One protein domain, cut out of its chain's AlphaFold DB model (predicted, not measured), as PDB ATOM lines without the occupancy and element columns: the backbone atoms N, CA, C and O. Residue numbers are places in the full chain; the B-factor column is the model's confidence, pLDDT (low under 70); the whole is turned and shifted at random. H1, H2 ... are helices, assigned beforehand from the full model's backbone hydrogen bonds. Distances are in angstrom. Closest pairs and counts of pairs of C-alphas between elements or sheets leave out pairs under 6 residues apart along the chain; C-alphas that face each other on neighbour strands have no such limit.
ATOM      1  N   ASP A  93      76.834 -43.929   7.508       93.81
ATOM      2  CA  ASP A  93      77.076 -43.225   8.778       93.81
ATOM      3  C   ASP A  93      77.470 -41.741   8.671       93.81
ATOM      4  O   ASP A  93      77.654 -41.079   9.694       93.81
ATOM      5  N   LEU A  94      77.541 -41.180   7.455       96.69
ATOM      6  CA  LEU A  94      78.012 -39.814   7.222       96.69
ATOM      7  C   LEU A  94      77.247 -38.789   8.060       96.69
ATOM      8  O   LEU A  94      77.855 -38.034   8.807       96.69
ATOM      9  N   TRP A  95      75.919 -38.788   7.959       95.81
ATOM     10  CA  TRP A  95      75.068 -37.796   8.622       95.81
ATOM     11  C   TRP A  95      75.041 -37.950  10.148       95.81
ATOM     12  O   TRP A  95      74.823 -36.975  10.860       95.81
ATOM     13  N   GLU A  96      75.273 -39.160  10.669       96.88
ATOM     14  CA  GLU A  96      75.398 -39.365  12.115       96.88
ATOM     15  C   GLU A  96      76.725 -38.802  12.638       96.88
ATOM     16  O   GLU A  96      76.766 -38.191  13.706       96.88
ATOM     17  N   LEU A  97      77.814 -39.011  11.891       97.44
ATOM     18  CA  LEU A  97      79.121 -38.446  12.216       97.44
ATOM     19  C   LEU A  97      79.107 -36.922  12.101       97.44
ATOM     20  O   LEU A  97      79.584 -36.250  13.009       97.44
ATOM     21  N   ASP A  98      78.510 -36.394  11.037       97.00
ATOM     22  CA  ASP A  98      78.372 -34.960  10.784       97.00
ATOM     23  C   ASP A  98      77.665 -34.238  11.940       97.00
ATOM     24  O   ASP A  98      78.181 -33.255  12.471       97.00
ATOM     25  N   GLY A  99      76.566 -34.805  12.458       96.62
ATOM     26  CA  GLY A  99      75.849 -34.262  13.620       96.62
ATOM     27  C   GLY A  99      76.648 -34.242  14.936       96.62
ATOM     28  O   GLY A  99      76.223 -33.605  15.902       96.62
ATOM     29  N   LYS A 100      77.797 -34.928  14.993       97.62
ATOM     30  CA  LYS A 100      78.743 -34.914  16.127       97.62
ATOM     31  C   LYS A 100      79.947 -34.000  15.882       97.62
ATOM     32  O   LYS A 100      80.812 -33.921  16.756       97.62
ATOM     33  N   VAL A 101      80.045 -33.382  14.703       97.69
ATOM     34  CA  VAL A 101      81.188 -32.553  14.314       97.69
ATOM     35  C   VAL A 101      80.766 -31.145  13.918       97.69
ATOM     36  O   VAL A 101      81.284 -30.205  14.512       97.69
ATOM     37  N   SER A 102      79.869 -30.991  12.939       95.62
ATOM     38  CA  SER A 102      79.608 -29.718  12.251       95.62
ATOM     39  C   SER A 102      79.367 -28.555  13.226       95.62
ATOM     40  O   SER A 102      80.222 -27.674  13.382       95.62
ATOM     41  N   PHE A 103      78.264 -28.596  13.984       94.62
ATOM     42  CA  PHE A 103      77.928 -27.528  14.929       94.62
ATOM     43  C   PHE A 103      78.888 -27.442  16.120       94.62
ATOM     44  O   PHE A 103      79.133 -26.350  16.628       94.62
ATOM     45  N   GLN A 104      79.448 -28.572  16.559       96.25
ATOM     46  CA  GLN A 104      80.381 -28.624  17.684       96.25
ATOM     47  C   GLN A 104      81.669 -27.862  17.382       96.25
ATOM     48  O   GLN A 104      82.197 -27.186  18.263       96.25
ATOM     49  N   VAL A 105      82.147 -27.962  16.142       96.38
ATOM     50  CA  VAL A 105      83.342 -27.268  15.663       96.38
ATOM     51  C   VAL A 105      83.027 -25.804  15.375       96.38
ATOM     52  O   VAL A 105      83.645 -24.934  15.978       96.38
ATOM     53  N   VAL A 106      82.039 -25.507  14.522       95.25
ATOM     54  CA  VAL A 106      81.805 -24.127  14.054       95.25
ATOM     55  C   VAL A 106      81.413 -23.165  15.179       95.25
ATOM     56  O   VAL A 106      81.841 -22.013  15.171       95.25
ATOM     57  N   LEU A 107      80.618 -23.613  16.160       96.19
ATOM     58  CA  LEU A 107      80.193 -22.754  17.271       96.19
ATOM     59  C   LEU A 107      81.325 -22.526  18.277       96.19
ATOM     60  O   LEU A 107      81.469 -21.408  18.768       96.19
ATOM     61  N   HIS A 108      82.134 -23.554  18.550       96.75
ATOM     62  CA  HIS A 108      83.285 -23.430  19.442       96.75
ATOM     63  C   HIS A 108      84.356 -22.521  18.827       96.75
ATOM     64  O   HIS A 108      84.753 -21.524  19.426       96.75
ATOM     65  N   GLU A 109      84.763 -22.804  17.586       96.81
ATOM     66  CA  GLU A 109      85.838 -22.069  16.914       96.81
ATOM     67  C   GLU A 109      85.457 -20.609  16.648       96.81
ATOM     68  O   GLU A 109      86.295 -19.729  16.812       96.81
ATOM     69  N   ALA A 110      84.187 -20.292  16.363       96.19
ATOM     70  CA  ALA A 110      83.745 -18.899  16.236       96.19
ATOM     71  C   ALA A 110      83.990 -18.067  17.513       96.19
ATOM     72  O   ALA A 110      84.231 -16.856  17.423       96.19
ATOM     73  N   GLY A 111      83.952 -18.702  18.690       95.94
ATOM     74  CA  GLY A 111      84.243 -18.070  19.977       95.94
ATOM     75  C   GLY A 111      85.705 -17.647  20.120       95.94
ATOM     76  O   GLY A 111      85.988 -16.652  20.789       95.94
ATOM     77  N   GLU A 112      86.619 -18.341  19.443       95.00
ATOM     78  CA  GLU A 112      88.057 -18.059  19.440       95.00
ATOM     79  C   GLU A 112      88.476 -17.196  18.238       95.00
ATOM     80  O   GLU A 112      89.213 -16.211  18.382       95.00
ATOM     81  N   ASP A 113      87.955 -17.516  17.055       95.88
ATOM     82  CA  ASP A 113      88.353 -16.938  15.776       95.88
ATOM     83  C   ASP A 113      87.908 -15.487  15.621       95.88
ATOM     84  O   ASP A 113      88.674 -14.662  15.116       95.88
ATOM     85  N   ILE A 114      86.699 -15.131  16.070       94.94
ATOM     86  CA  ILE A 114      86.221 -13.745  15.977       94.94
ATOM     87  C   ILE A 114      87.104 -12.812  16.831       94.94
ATOM     88  O   ILE A 114      87.601 -11.818  16.288       94.94
ATOM     89  N   PRO A 115      87.378 -13.094  18.125       94.75
ATOM     90  CA  PRO A 115      88.345 -12.316  18.899       94.75
ATOM     91  C   PRO A 115      89.745 -12.278  18.280       94.75
ATOM     92  O   PRO A 115      90.354 -11.204  18.223       94.75
ATOM     93  N   ALA A 116      90.254 -13.416  17.796       95.00
ATOM     94  CA  ALA A 116      91.570 -13.489  17.167       95.00
ATOM     95  C   ALA A 116      91.652 -12.612  15.905       95.00
ATOM     96  O   ALA A 116      92.625 -11.872  15.724       95.00
ATOM     97  N   TYR A 117      90.613 -12.632  15.067       94.81
ATOM     98  CA  TYR A 117      90.493 -11.773  13.893       94.81
ATOM     99  C   TYR A 117      90.470 -10.288  14.278       94.81
ATOM    100  O   TYR A 117      91.259  -9.504  13.746       94.81
ATOM    101  N   LEU A 118      89.629  -9.892  15.242       93.50
ATOM    102  CA  LEU A 118      89.554  -8.502  15.710       93.50
ATOM    103  C   LEU A 118      90.918  -8.007  16.211       93.50
ATOM    104  O   LEU A 118      91.369  -6.935  15.801       93.50
ATOM    105  N   ALA A 119      91.621  -8.815  17.006       92.69
ATOM    106  CA  ALA A 119      92.965  -8.491  17.476       92.69
ATOM    107  C   ALA A 119      93.964  -8.323  16.316       92.69
ATOM    108  O   ALA A 119      94.743  -7.367  16.306       92.69
ATOM    109  N   ALA A 120      93.914  -9.202  15.310       94.69
ATOM    110  CA  ALA A 120      94.804  -9.157  14.150       94.69
ATOM    111  C   ALA A 120      94.596  -7.913  13.264       94.69
ATOM    112  O   ALA A 120      95.553  -7.433  12.654       94.69
ATOM    113  N   THR A 121      93.376  -7.369  13.208       94.06
ATOM    114  CA  THR A 121      93.093  -6.109  12.490       94.06
ATOM    115  C   THR A 121      93.604  -4.861  13.220       94.06
ATOM    116  O   THR A 121      93.696  -3.794  12.616       94.06
ATOM    117  N   GLY A 122      93.932  -4.968  14.514       91.25
ATOM    118  CA  GLY A 122      94.307  -3.832  15.359       91.25
ATOM    119  C   GLY A 122      93.132  -2.940  15.779       91.25
ATOM    120  O   GLY A 122      93.359  -1.892  16.391       91.25
ATOM    121  N   LEU A 123      91.890  -3.339  15.476       88.44
ATOM    122  CA  LEU A 123      90.688  -2.655  15.946       88.44
ATOM    123  C   LEU A 123      90.614  -2.712  17.478       88.44
ATOM    124  O   LEU A 123      90.862  -3.743  18.100       88.44
ATOM    125  N   LYS A 124      90.266  -1.580  18.094       90.00
ATOM    126  CA  LYS A 124      90.090  -1.446  19.546       90.00
ATOM    127  C   LYS A 124      88.646  -1.076  19.857       90.00
ATOM    128  O   LYS A 124      88.005  -0.390  19.070       90.00
ATOM    129  N   GLY A 125      88.168  -1.486  21.030       90.94
ATOM    130  CA  GLY A 125      86.837  -1.113  21.520       90.94
ATOM    131  C   GLY A 125      85.676  -1.874  20.877       90.94
ATOM    132  O   GLY A 125      84.539  -1.448  21.026       90.94
ATOM    133  N   ILE A 126      85.956  -2.974  20.172       94.56
ATOM    134  CA  ILE A 126      84.944  -3.907  19.668       94.56
ATOM    135  C   ILE A 126      85.340  -5.307  20.125       94.56
ATOM    136  O   ILE A 126      86.462  -5.750  19.879       94.56
ATOM    137  N   THR A 127      84.421  -5.996  20.790       94.81
ATOM    138  CA  THR A 127      84.571  -7.380  21.240       94.81
ATOM    139  C   THR A 127      83.513  -8.280  20.604       94.81
ATOM    140  O   THR A 127      82.506  -7.807  20.076       94.81
ATOM    141  N   LEU A 128      83.697  -9.597  20.716       95.00
ATOM    142  CA  LEU A 128      82.667 -10.575  20.351       95.00
ATOM    143  C   LEU A 128      81.331 -10.299  21.068       95.00
ATOM    144  O   LEU A 128      80.271 -10.401  20.457       95.00
ATOM    145  N   ARG A 129      81.371  -9.877  22.340       95.56
ATOM    146  CA  ARG A 129      80.164  -9.520  23.099       95.56
ATOM    147  C   ARG A 129      79.471  -8.280  22.530       95.56
ATOM    148  O   ARG A 129      78.246  -8.266  22.462       95.56
ATOM    149  N   ASP A 130      80.232  -7.276  22.098       95.44
ATOM    150  CA  ASP A 130      79.667  -6.062  21.494       95.44
ATOM    151  C   ASP A 130      79.012  -6.357  20.141       95.44
ATOM    152  O   ASP A 130      77.957  -5.802  19.830       95.44
ATOM    153  N   ILE A 131      79.614  -7.257  19.353       94.50
ATOM    154  CA  ILE A 131      79.033  -7.756  18.100       94.50
ATOM    155  C   ILE A 131      77.729  -8.492  18.400       94.50
ATOM    156  O   ILE A 131      76.692  -8.167  17.827       94.50
ATOM    157  N   ALA A 132      77.765  -9.442  19.335       95.38
ATOM    158  CA  ALA A 132      76.607 -10.237  19.714       95.38
ATOM    159  C   ALA A 132      75.432  -9.387  20.216       95.38
ATOM    160  O   ALA A 132      74.288  -9.632  19.838       95.38
ATOM    161  N   ALA A 133      75.712  -8.353  21.015       95.56
ATOM    162  CA  ALA A 133      74.703  -7.425  21.521       95.56
ATOM    163  C   ALA A 133      73.997  -6.627  20.410       95.56
ATOM    164  O   ALA A 133      72.869  -6.177  20.600       95.56
ATOM    165  N   GLN A 134      74.643  -6.462  19.252       95.38
ATOM    166  CA  GLN A 134      74.114  -5.722  18.106       95.38
ATOM    167  C   GLN A 134      73.527  -6.620  17.011       95.38
ATOM    168  O   GLN A 134      73.063  -6.114  15.988       95.38
ATOM    169  N   VAL A 135      73.502  -7.945  17.201       93.56
ATOM    170  CA  VAL A 135      72.870  -8.860  16.244       93.56
ATOM    171  C   VAL A 135      71.371  -8.563  16.157       93.56
ATOM    172  O   VAL A 135      70.602  -8.816  17.086       93.56
ATOM    173  N   ALA A 136      70.948  -8.035  15.008       89.44
ATOM    174  CA  ALA A 136      69.553  -7.689  14.755       89.44
ATOM    175  C   ALA A 136      68.713  -8.899  14.313       89.44
ATOM    176  O   ALA A 136      67.571  -9.040  14.753       89.44
ATOM    177  N   SER A 137      69.282  -9.775  13.477       85.56
ATOM    178  CA  SER A 137      68.583 -10.937  12.914       85.56
ATOM    179  C   SER A 137      68.189 -11.938  14.011       85.56
ATOM    180  O   SER A 137      69.071 -12.385  14.751       85.56
ATOM    181  N   PRO A 138      66.899 -12.321  14.117       84.06
ATOM    182  CA  PRO A 138      66.445 -13.340  15.062       84.06
ATOM    183  C   PRO A 138      67.206 -14.666  14.935       84.06
ATOM    184  O   PRO A 138      67.605 -15.229  15.955       84.06
ATOM    185  N   ASP A 139      67.496 -15.109  13.710       83.38
ATOM    186  CA  ASP A 139      68.138 -16.407  13.452       83.38
ATOM    187  C   ASP A 139      69.601 -16.447  13.869       83.38
ATOM    188  O   ASP A 139      70.127 -17.508  14.179       83.38
ATOM    189  N   VAL A 140      70.269 -15.293  13.887       88.62
ATOM    190  CA  VAL A 140      71.687 -15.200  14.261       88.62
ATOM    191  C   VAL A 140      71.846 -15.035  15.774       88.62
ATOM    192  O   VAL A 140      72.875 -15.428  16.325       88.62
ATOM    193  N   LYS A 141      70.829 -14.517  16.480       91.19
ATOM    194  CA  LYS A 141      70.875 -14.352  17.945       91.19
ATOM    195  C   LYS A 141      71.101 -15.679  18.665       91.19
ATOM    196  O   LYS A 141      71.892 -15.717  19.601       91.19
ATOM    197  N   GLY A 142      70.435 -16.749  18.226       91.06
ATOM    198  CA  GLY A 142      70.573 -18.087  18.809       91.06
ATOM    199  C   GLY A 142      72.000 -18.642  18.695       91.06
ATOM    200  O   GLY A 142      72.639 -18.849  19.727       91.06
ATOM    201  N   PRO A 143      72.539 -18.824  17.475       92.31
ATOM    202  CA  PRO A 143      73.917 -19.252  17.256       92.31
ATOM    203  C   PRO A 143      74.937 -18.351  17.952       92.31
ATOM    204  O   PRO A 143      75.845 -18.851  18.598       92.31
ATOM    205  N   MET A 144      74.770 -17.026  17.909       95.38
ATOM    206  CA  MET A 144      75.703 -16.117  18.578       95.38
ATOM    207  C   MET A 144      75.655 -16.241  20.110       95.38
ATOM    208  O   MET A 144      76.689 -16.151  20.768       95.38
ATOM    209  N   ALA A 145      74.483 -16.490  20.698       95.19
ATOM    210  CA  ALA A 145      74.378 -16.803  22.122       95.19
ATOM    211  C   ALA A 145      75.050 -18.144  22.463       95.19
ATOM    212  O   ALA A 145      75.709 -18.241  23.496       95.19
ATOM    213  N   ALA A 146      74.935 -19.148  21.587       95.69
ATOM    214  CA  ALA A 146      75.625 -20.429  21.728       95.69
ATOM    215  C   ALA A 146      77.156 -20.270  21.668       95.69
ATOM    216  O   ALA A 146      77.851 -20.847  22.500       95.69
ATOM    217  N   VAL A 147      77.657 -19.428  20.757       96.94
ATOM    218  CA  VAL A 147      79.077 -19.047  20.666       96.94
ATOM    219  C   VAL A 147      79.533 -18.340  21.948       96.94
ATOM    220  O   VAL A 147      80.526 -18.728  22.550       96.94
ATOM    221  N   LEU A 148      78.795 -17.325  22.415       96.44
ATOM    222  CA  LEU A 148      79.134 -16.598  23.647       96.44
ATOM    223  C   LEU A 148      79.129 -17.479  24.900       96.44
ATOM    224  O   LEU A 148      79.865 -17.196  25.846       96.44
ATOM    225  N   GLY A 149      78.242 -18.472  24.936       95.88
ATOM    226  CA  GLY A 149      78.121 -19.425  26.033       95.88
ATOM    227  C   GLY A 149      79.071 -20.614  25.931       95.88
ATOM    228  O   GLY A 149      79.092 -21.408  26.867       95.88
ATOM    229  N   ASP A 150      79.806 -20.744  24.821       94.62
ATOM    230  CA  ASP A 150      80.679 -21.878  24.500       94.62
ATOM    231  C   ASP A 150      80.002 -23.241  24.749       94.62
ATOM    232  O   ASP A 150      80.522 -24.144  25.407       94.62
ATOM    233  N   VAL A 151      78.761 -23.375  24.264       95.62
ATOM    234  CA  VAL A 151      77.873 -24.498  24.626       95.62
ATOM    235  C   VAL A 151      78.324 -25.855  24.074       95.62
ATOM    236  O   VAL A 151      77.752 -26.872  24.452       95.62
ATOM    237  N   THR A 152      79.313 -25.872  23.176       94.81
ATOM    238  CA  THR A 152      79.868 -27.080  22.543       94.81
ATOM    239  C   THR A 152      81.289 -27.416  23.015       94.81
ATOM    240  O   THR A 152      81.911 -28.335  22.474       94.81
ATOM    241  N   ALA A 153      81.816 -26.708  24.025       95.06
ATOM    242  CA  ALA A 153      83.181 -26.894  24.529       95.06
ATOM    243  C   ALA A 153      83.478 -28.339  24.957       95.06
ATOM    244  O   ALA A 153      84.552 -28.879  24.681       95.06
ATOM    245  N   SER A 154      82.521 -28.984  25.637       97.12
ATOM    246  CA  SER A 154      82.656 -30.362  26.124       97.12
ATOM    247  C   SER A 154      82.782 -31.384  24.997       97.12
ATOM    248  O   SER A 154      83.442 -32.412  25.158       97.12
ATOM    249  N   GLU A 155      82.161 -31.113  23.854       97.38
ATOM    250  CA  GLU A 155      82.115 -31.999  22.702       97.38
ATOM    251  C   GLU A 155      83.259 -31.739  21.718       97.38
ATOM    252  O   GLU A 155      83.660 -32.665  21.008       97.38
ATOM    253  N   TYR A 156      83.814 -30.522  21.692       97.50
ATOM    254  CA  TYR A 156      84.791 -30.085  20.691       97.50
ATOM    255  C   TYR A 156      85.992 -31.035  20.560       97.50
ATOM    256  O   TYR A 156      86.363 -31.444  19.458       97.50
ATOM    257  N   GLN A 157      86.564 -31.482  21.684       97.94
ATOM    258  CA  GLN A 157      87.710 -32.399  21.655       97.94
ATOM    259  C   GLN A 157      87.369 -33.750  21.014       97.94
ATOM    260  O   GLN A 157      88.168 -34.293  20.246       97.94
ATOM    261  N   ALA A 158      86.179 -34.293  21.281       98.31
ATOM    262  CA  ALA A 158      85.735 -35.540  20.663       98.31
ATOM    263  C   ALA A 158      85.380 -35.338  19.180       98.31
ATOM    264  O   ALA A 158      85.726 -36.185  18.350       98.31
ATOM    265  N   ALA A 159      84.754 -34.209  18.834       98.00
ATOM    266  CA  ALA A 159      84.485 -33.822  17.453       98.00
ATOM    267  C   ALA A 159      85.780 -33.815  16.626       98.00
ATOM    268  O   ALA A 159      85.858 -34.482  15.593       98.00
ATOM    269  N   MET A 160      86.831 -33.165  17.132       97.75
ATOM    270  CA  MET A 160      88.093 -32.989  16.409       97.75
ATOM    271  C   MET A 160      88.983 -34.231  16.386       97.75
ATOM    272  O   MET A 160      89.563 -34.548  15.350       97.75
ATOM    273  N   THR A 161      89.108 -34.948  17.505       97.88
ATOM    274  CA  THR A 161      90.086 -36.050  17.614       97.88
ATOM    275  C   THR A 161      89.507 -37.426  17.291       97.88
ATOM    276  O   THR A 161      90.268 -38.354  17.010       97.88
ATOM    277  N   ARG A 162      88.175 -37.578  17.285       98.12
ATOM    278  CA  ARG A 162      87.504 -38.863  17.040       98.12
ATOM    279  C   ARG A 162      86.562 -38.827  15.845       98.12
ATOM    280  O   ARG A 162      86.739 -39.622  14.925       98.12
ATOM    281  N   PHE A 163      85.556 -37.956  15.853       98.44
ATOM    282  CA  PHE A 163      84.456 -38.054  14.886       98.44
ATOM    283  C   PHE A 163      84.816 -37.481  13.512       98.44
ATOM    284  O   PHE A 163      84.561 -38.133  12.500       98.44
ATOM    285  N   ARG A 164      85.510 -36.338  13.449       97.81
ATOM    286  CA  ARG A 164      85.980 -35.762  12.182       97.81
ATOM    287  C   ARG A 164      86.945 -36.696  11.429       97.81
ATOM    288  O   ARG A 164      86.703 -36.927  10.244       97.81
ATOM    289  N   PRO A 165      87.955 -37.330  12.067       98.00
ATOM    290  CA  PRO A 165      88.783 -38.337  11.398       98.00
ATOM    291  C   PRO A 165      87.993 -39.550  10.883       98.00
ATOM    292  O   PRO A 165      88.282 -40.065   9.803       98.00
ATOM    293  N   GLN A 166      86.970 -40.005  11.619       98.25
ATOM    294  CA  GLN A 166      86.088 -41.084  11.155       98.25
ATOM    295  C   GLN A 166      85.321 -40.675   9.897       98.25
ATOM    296  O   GLN A 166      85.271 -41.441   8.935       98.25
ATOM    297  N   MET A 167      84.787 -39.455   9.879       97.62
ATOM    298  CA  MET A 167      84.052 -38.893   8.750       97.62
ATOM    299  C   MET A 167      84.946 -38.715   7.513       97.62
ATOM    300  O   MET A 167      84.574 -39.112   6.411       97.62
ATOM    301  N   GLN A 168      86.178 -38.228   7.694       97.94
ATOM    302  CA  GLN A 168      87.186 -38.169   6.627       97.94
ATOM    303  C   GLN A 168      87.505 -39.561   6.062       97.94
ATOM    304  O   GLN A 168      87.622 -39.729   4.847       97.94
ATOM    305  N   ALA A 169      87.593 -40.581   6.919       97.94
ATOM    306  CA  ALA A 169      87.807 -41.956   6.482       97.94
ATOM    307  C   ALA A 169      86.596 -42.538   5.725       97.94
ATOM    308  O   ALA A 169      86.786 -43.370   4.837       97.94
ATOM    309  N   VAL A 170      85.363 -42.116   6.039       98.00
ATOM    310  CA  VAL A 170      84.159 -42.467   5.258       98.00
ATOM    311  C   VAL A 170      84.264 -41.917   3.833       98.00
ATOM    312  O   VAL A 170      84.142 -42.696   2.891       98.00
ATOM    313  N   TYR A 171      84.590 -40.631   3.655       97.94
ATOM    314  CA  TYR A 171      84.825 -40.052   2.322       97.94
ATOM    315  C   TYR A 171      85.974 -40.742   1.576       97.94
ATOM    316  O   TYR A 171      85.839 -41.084   0.402       97.94
ATOM    317  N   ALA A 172      87.105 -40.985   2.245       97.88
ATOM    318  CA  ALA A 172      88.256 -41.632   1.616       97.88
ATOM    319  C   ALA A 172      87.909 -43.031   1.078       97.88
ATOM    320  O   ALA A 172      88.235 -43.346  -0.067       97.88
ATOM    321  N   ARG A 173      87.206 -43.847   1.878       98.12
ATOM    322  CA  ARG A 173      86.712 -45.171   1.461       98.12
ATOM    323  C   ARG A 173      85.694 -45.070   0.336       98.12
ATOM    324  O   ARG A 173      85.826 -45.784  -0.650       98.12
ATOM    325  N   TYR A 174      84.747 -44.137   0.434       98.25
ATOM    326  CA  TYR A 174      83.749 -43.898  -0.604       98.25
ATOM    327  C   TYR A 174      84.387 -43.685  -1.984       98.25
ATOM    328  O   TYR A 174      84.014 -44.346  -2.955       98.25
ATOM    329  N   PHE A 175      85.400 -42.819  -2.075       98.44
ATOM    330  CA  PHE A 175      86.106 -42.605  -3.338       98.44
ATOM    331  C   PHE A 175      86.955 -43.816  -3.755       98.44
ATOM    332  O   PHE A 175      86.930 -44.206  -4.925       98.44
ATOM    333  N   ALA A 176      87.700 -44.420  -2.822       98.19
ATOM    334  CA  ALA A 176      88.641 -45.500  -3.120       98.19
ATOM    335  C   ALA A 176      87.945 -46.810  -3.528       98.19
ATOM    336  O   ALA A 176      88.230 -47.349  -4.601       98.19
ATOM    337  N   ASP A 177      86.999 -47.289  -2.719       98.12
ATOM    338  CA  ASP A 177      86.359 -48.602  -2.872       98.12
ATOM    339  C   ASP A 177      85.517 -48.675  -4.155       98.12
ATOM    340  O   ASP A 177      85.407 -49.720  -4.801       98.12
ATOM    341  N   HIS A 178      84.966 -47.536  -4.581       97.69
ATOM    342  CA  HIS A 178      84.130 -47.429  -5.777       97.69
ATOM    343  C   HIS A 178      84.870 -46.874  -7.006       97.69
ATOM    344  O   HIS A 178      84.296 -46.836  -8.108       97.69
ATOM    345  N   ARG A 179      86.156 -46.518  -6.846       98.00
ATOM    346  CA  ARG A 179      87.020 -45.892  -7.863       98.00
ATOM    347  C   ARG A 179      86.354 -44.663  -8.478       98.00
ATOM    348  O   ARG A 179      86.100 -44.639  -9.680       98.00
ATOM    349  N   LEU A 180      85.979 -43.710  -7.634       98.69
ATOM    350  CA  LEU A 180      85.272 -42.498  -8.037       98.69
ATOM    351  C   LEU A 180      86.250 -41.334  -8.187       98.69
ATOM    352  O   LEU A 180      87.177 -41.170  -7.396       98.69
TER     353      LEU A 180
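This is residues 93 to 180 of the 279 residues of the protein "Amidase domain-containing protein" of Alphaproteobacteria bacterium (UniProt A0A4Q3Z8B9). Two long helices, H2 and H5, meet near their first residues as a wide V, with H4 packed on H2 and H1 on H5. 88 residues are printed, with five named helices, H1 to H5. The whole is all helix and loose, with a radius of gyration of the C-alphas of 16.8 A and spans 53 by 27 by 24 A.

Find C-alpha 94 at (78.012, -39.814, 7.222), where H1, residues 94 to 98, begins. H2 is residues 102 to 121, 27.2 A long; H3, 128 to 133; H4, 138 to 148. H5, residues 153 to 178, runs 36.6 A to C-alpha 178 at (84.130, -47.429, -5.777).

H2, the hub, touches H5, the closest C-alphas being those of Gln 104 and Tyr 156, 5.5 A. H3 and H4 are a hairpin. Every O i to N i+4 pair is within hydrogen-bond range in H1 and H3, 12 of 16 in H2, 5 of 7 in H4, 17 of 22 in H5.

The printed part has no cut and no long link.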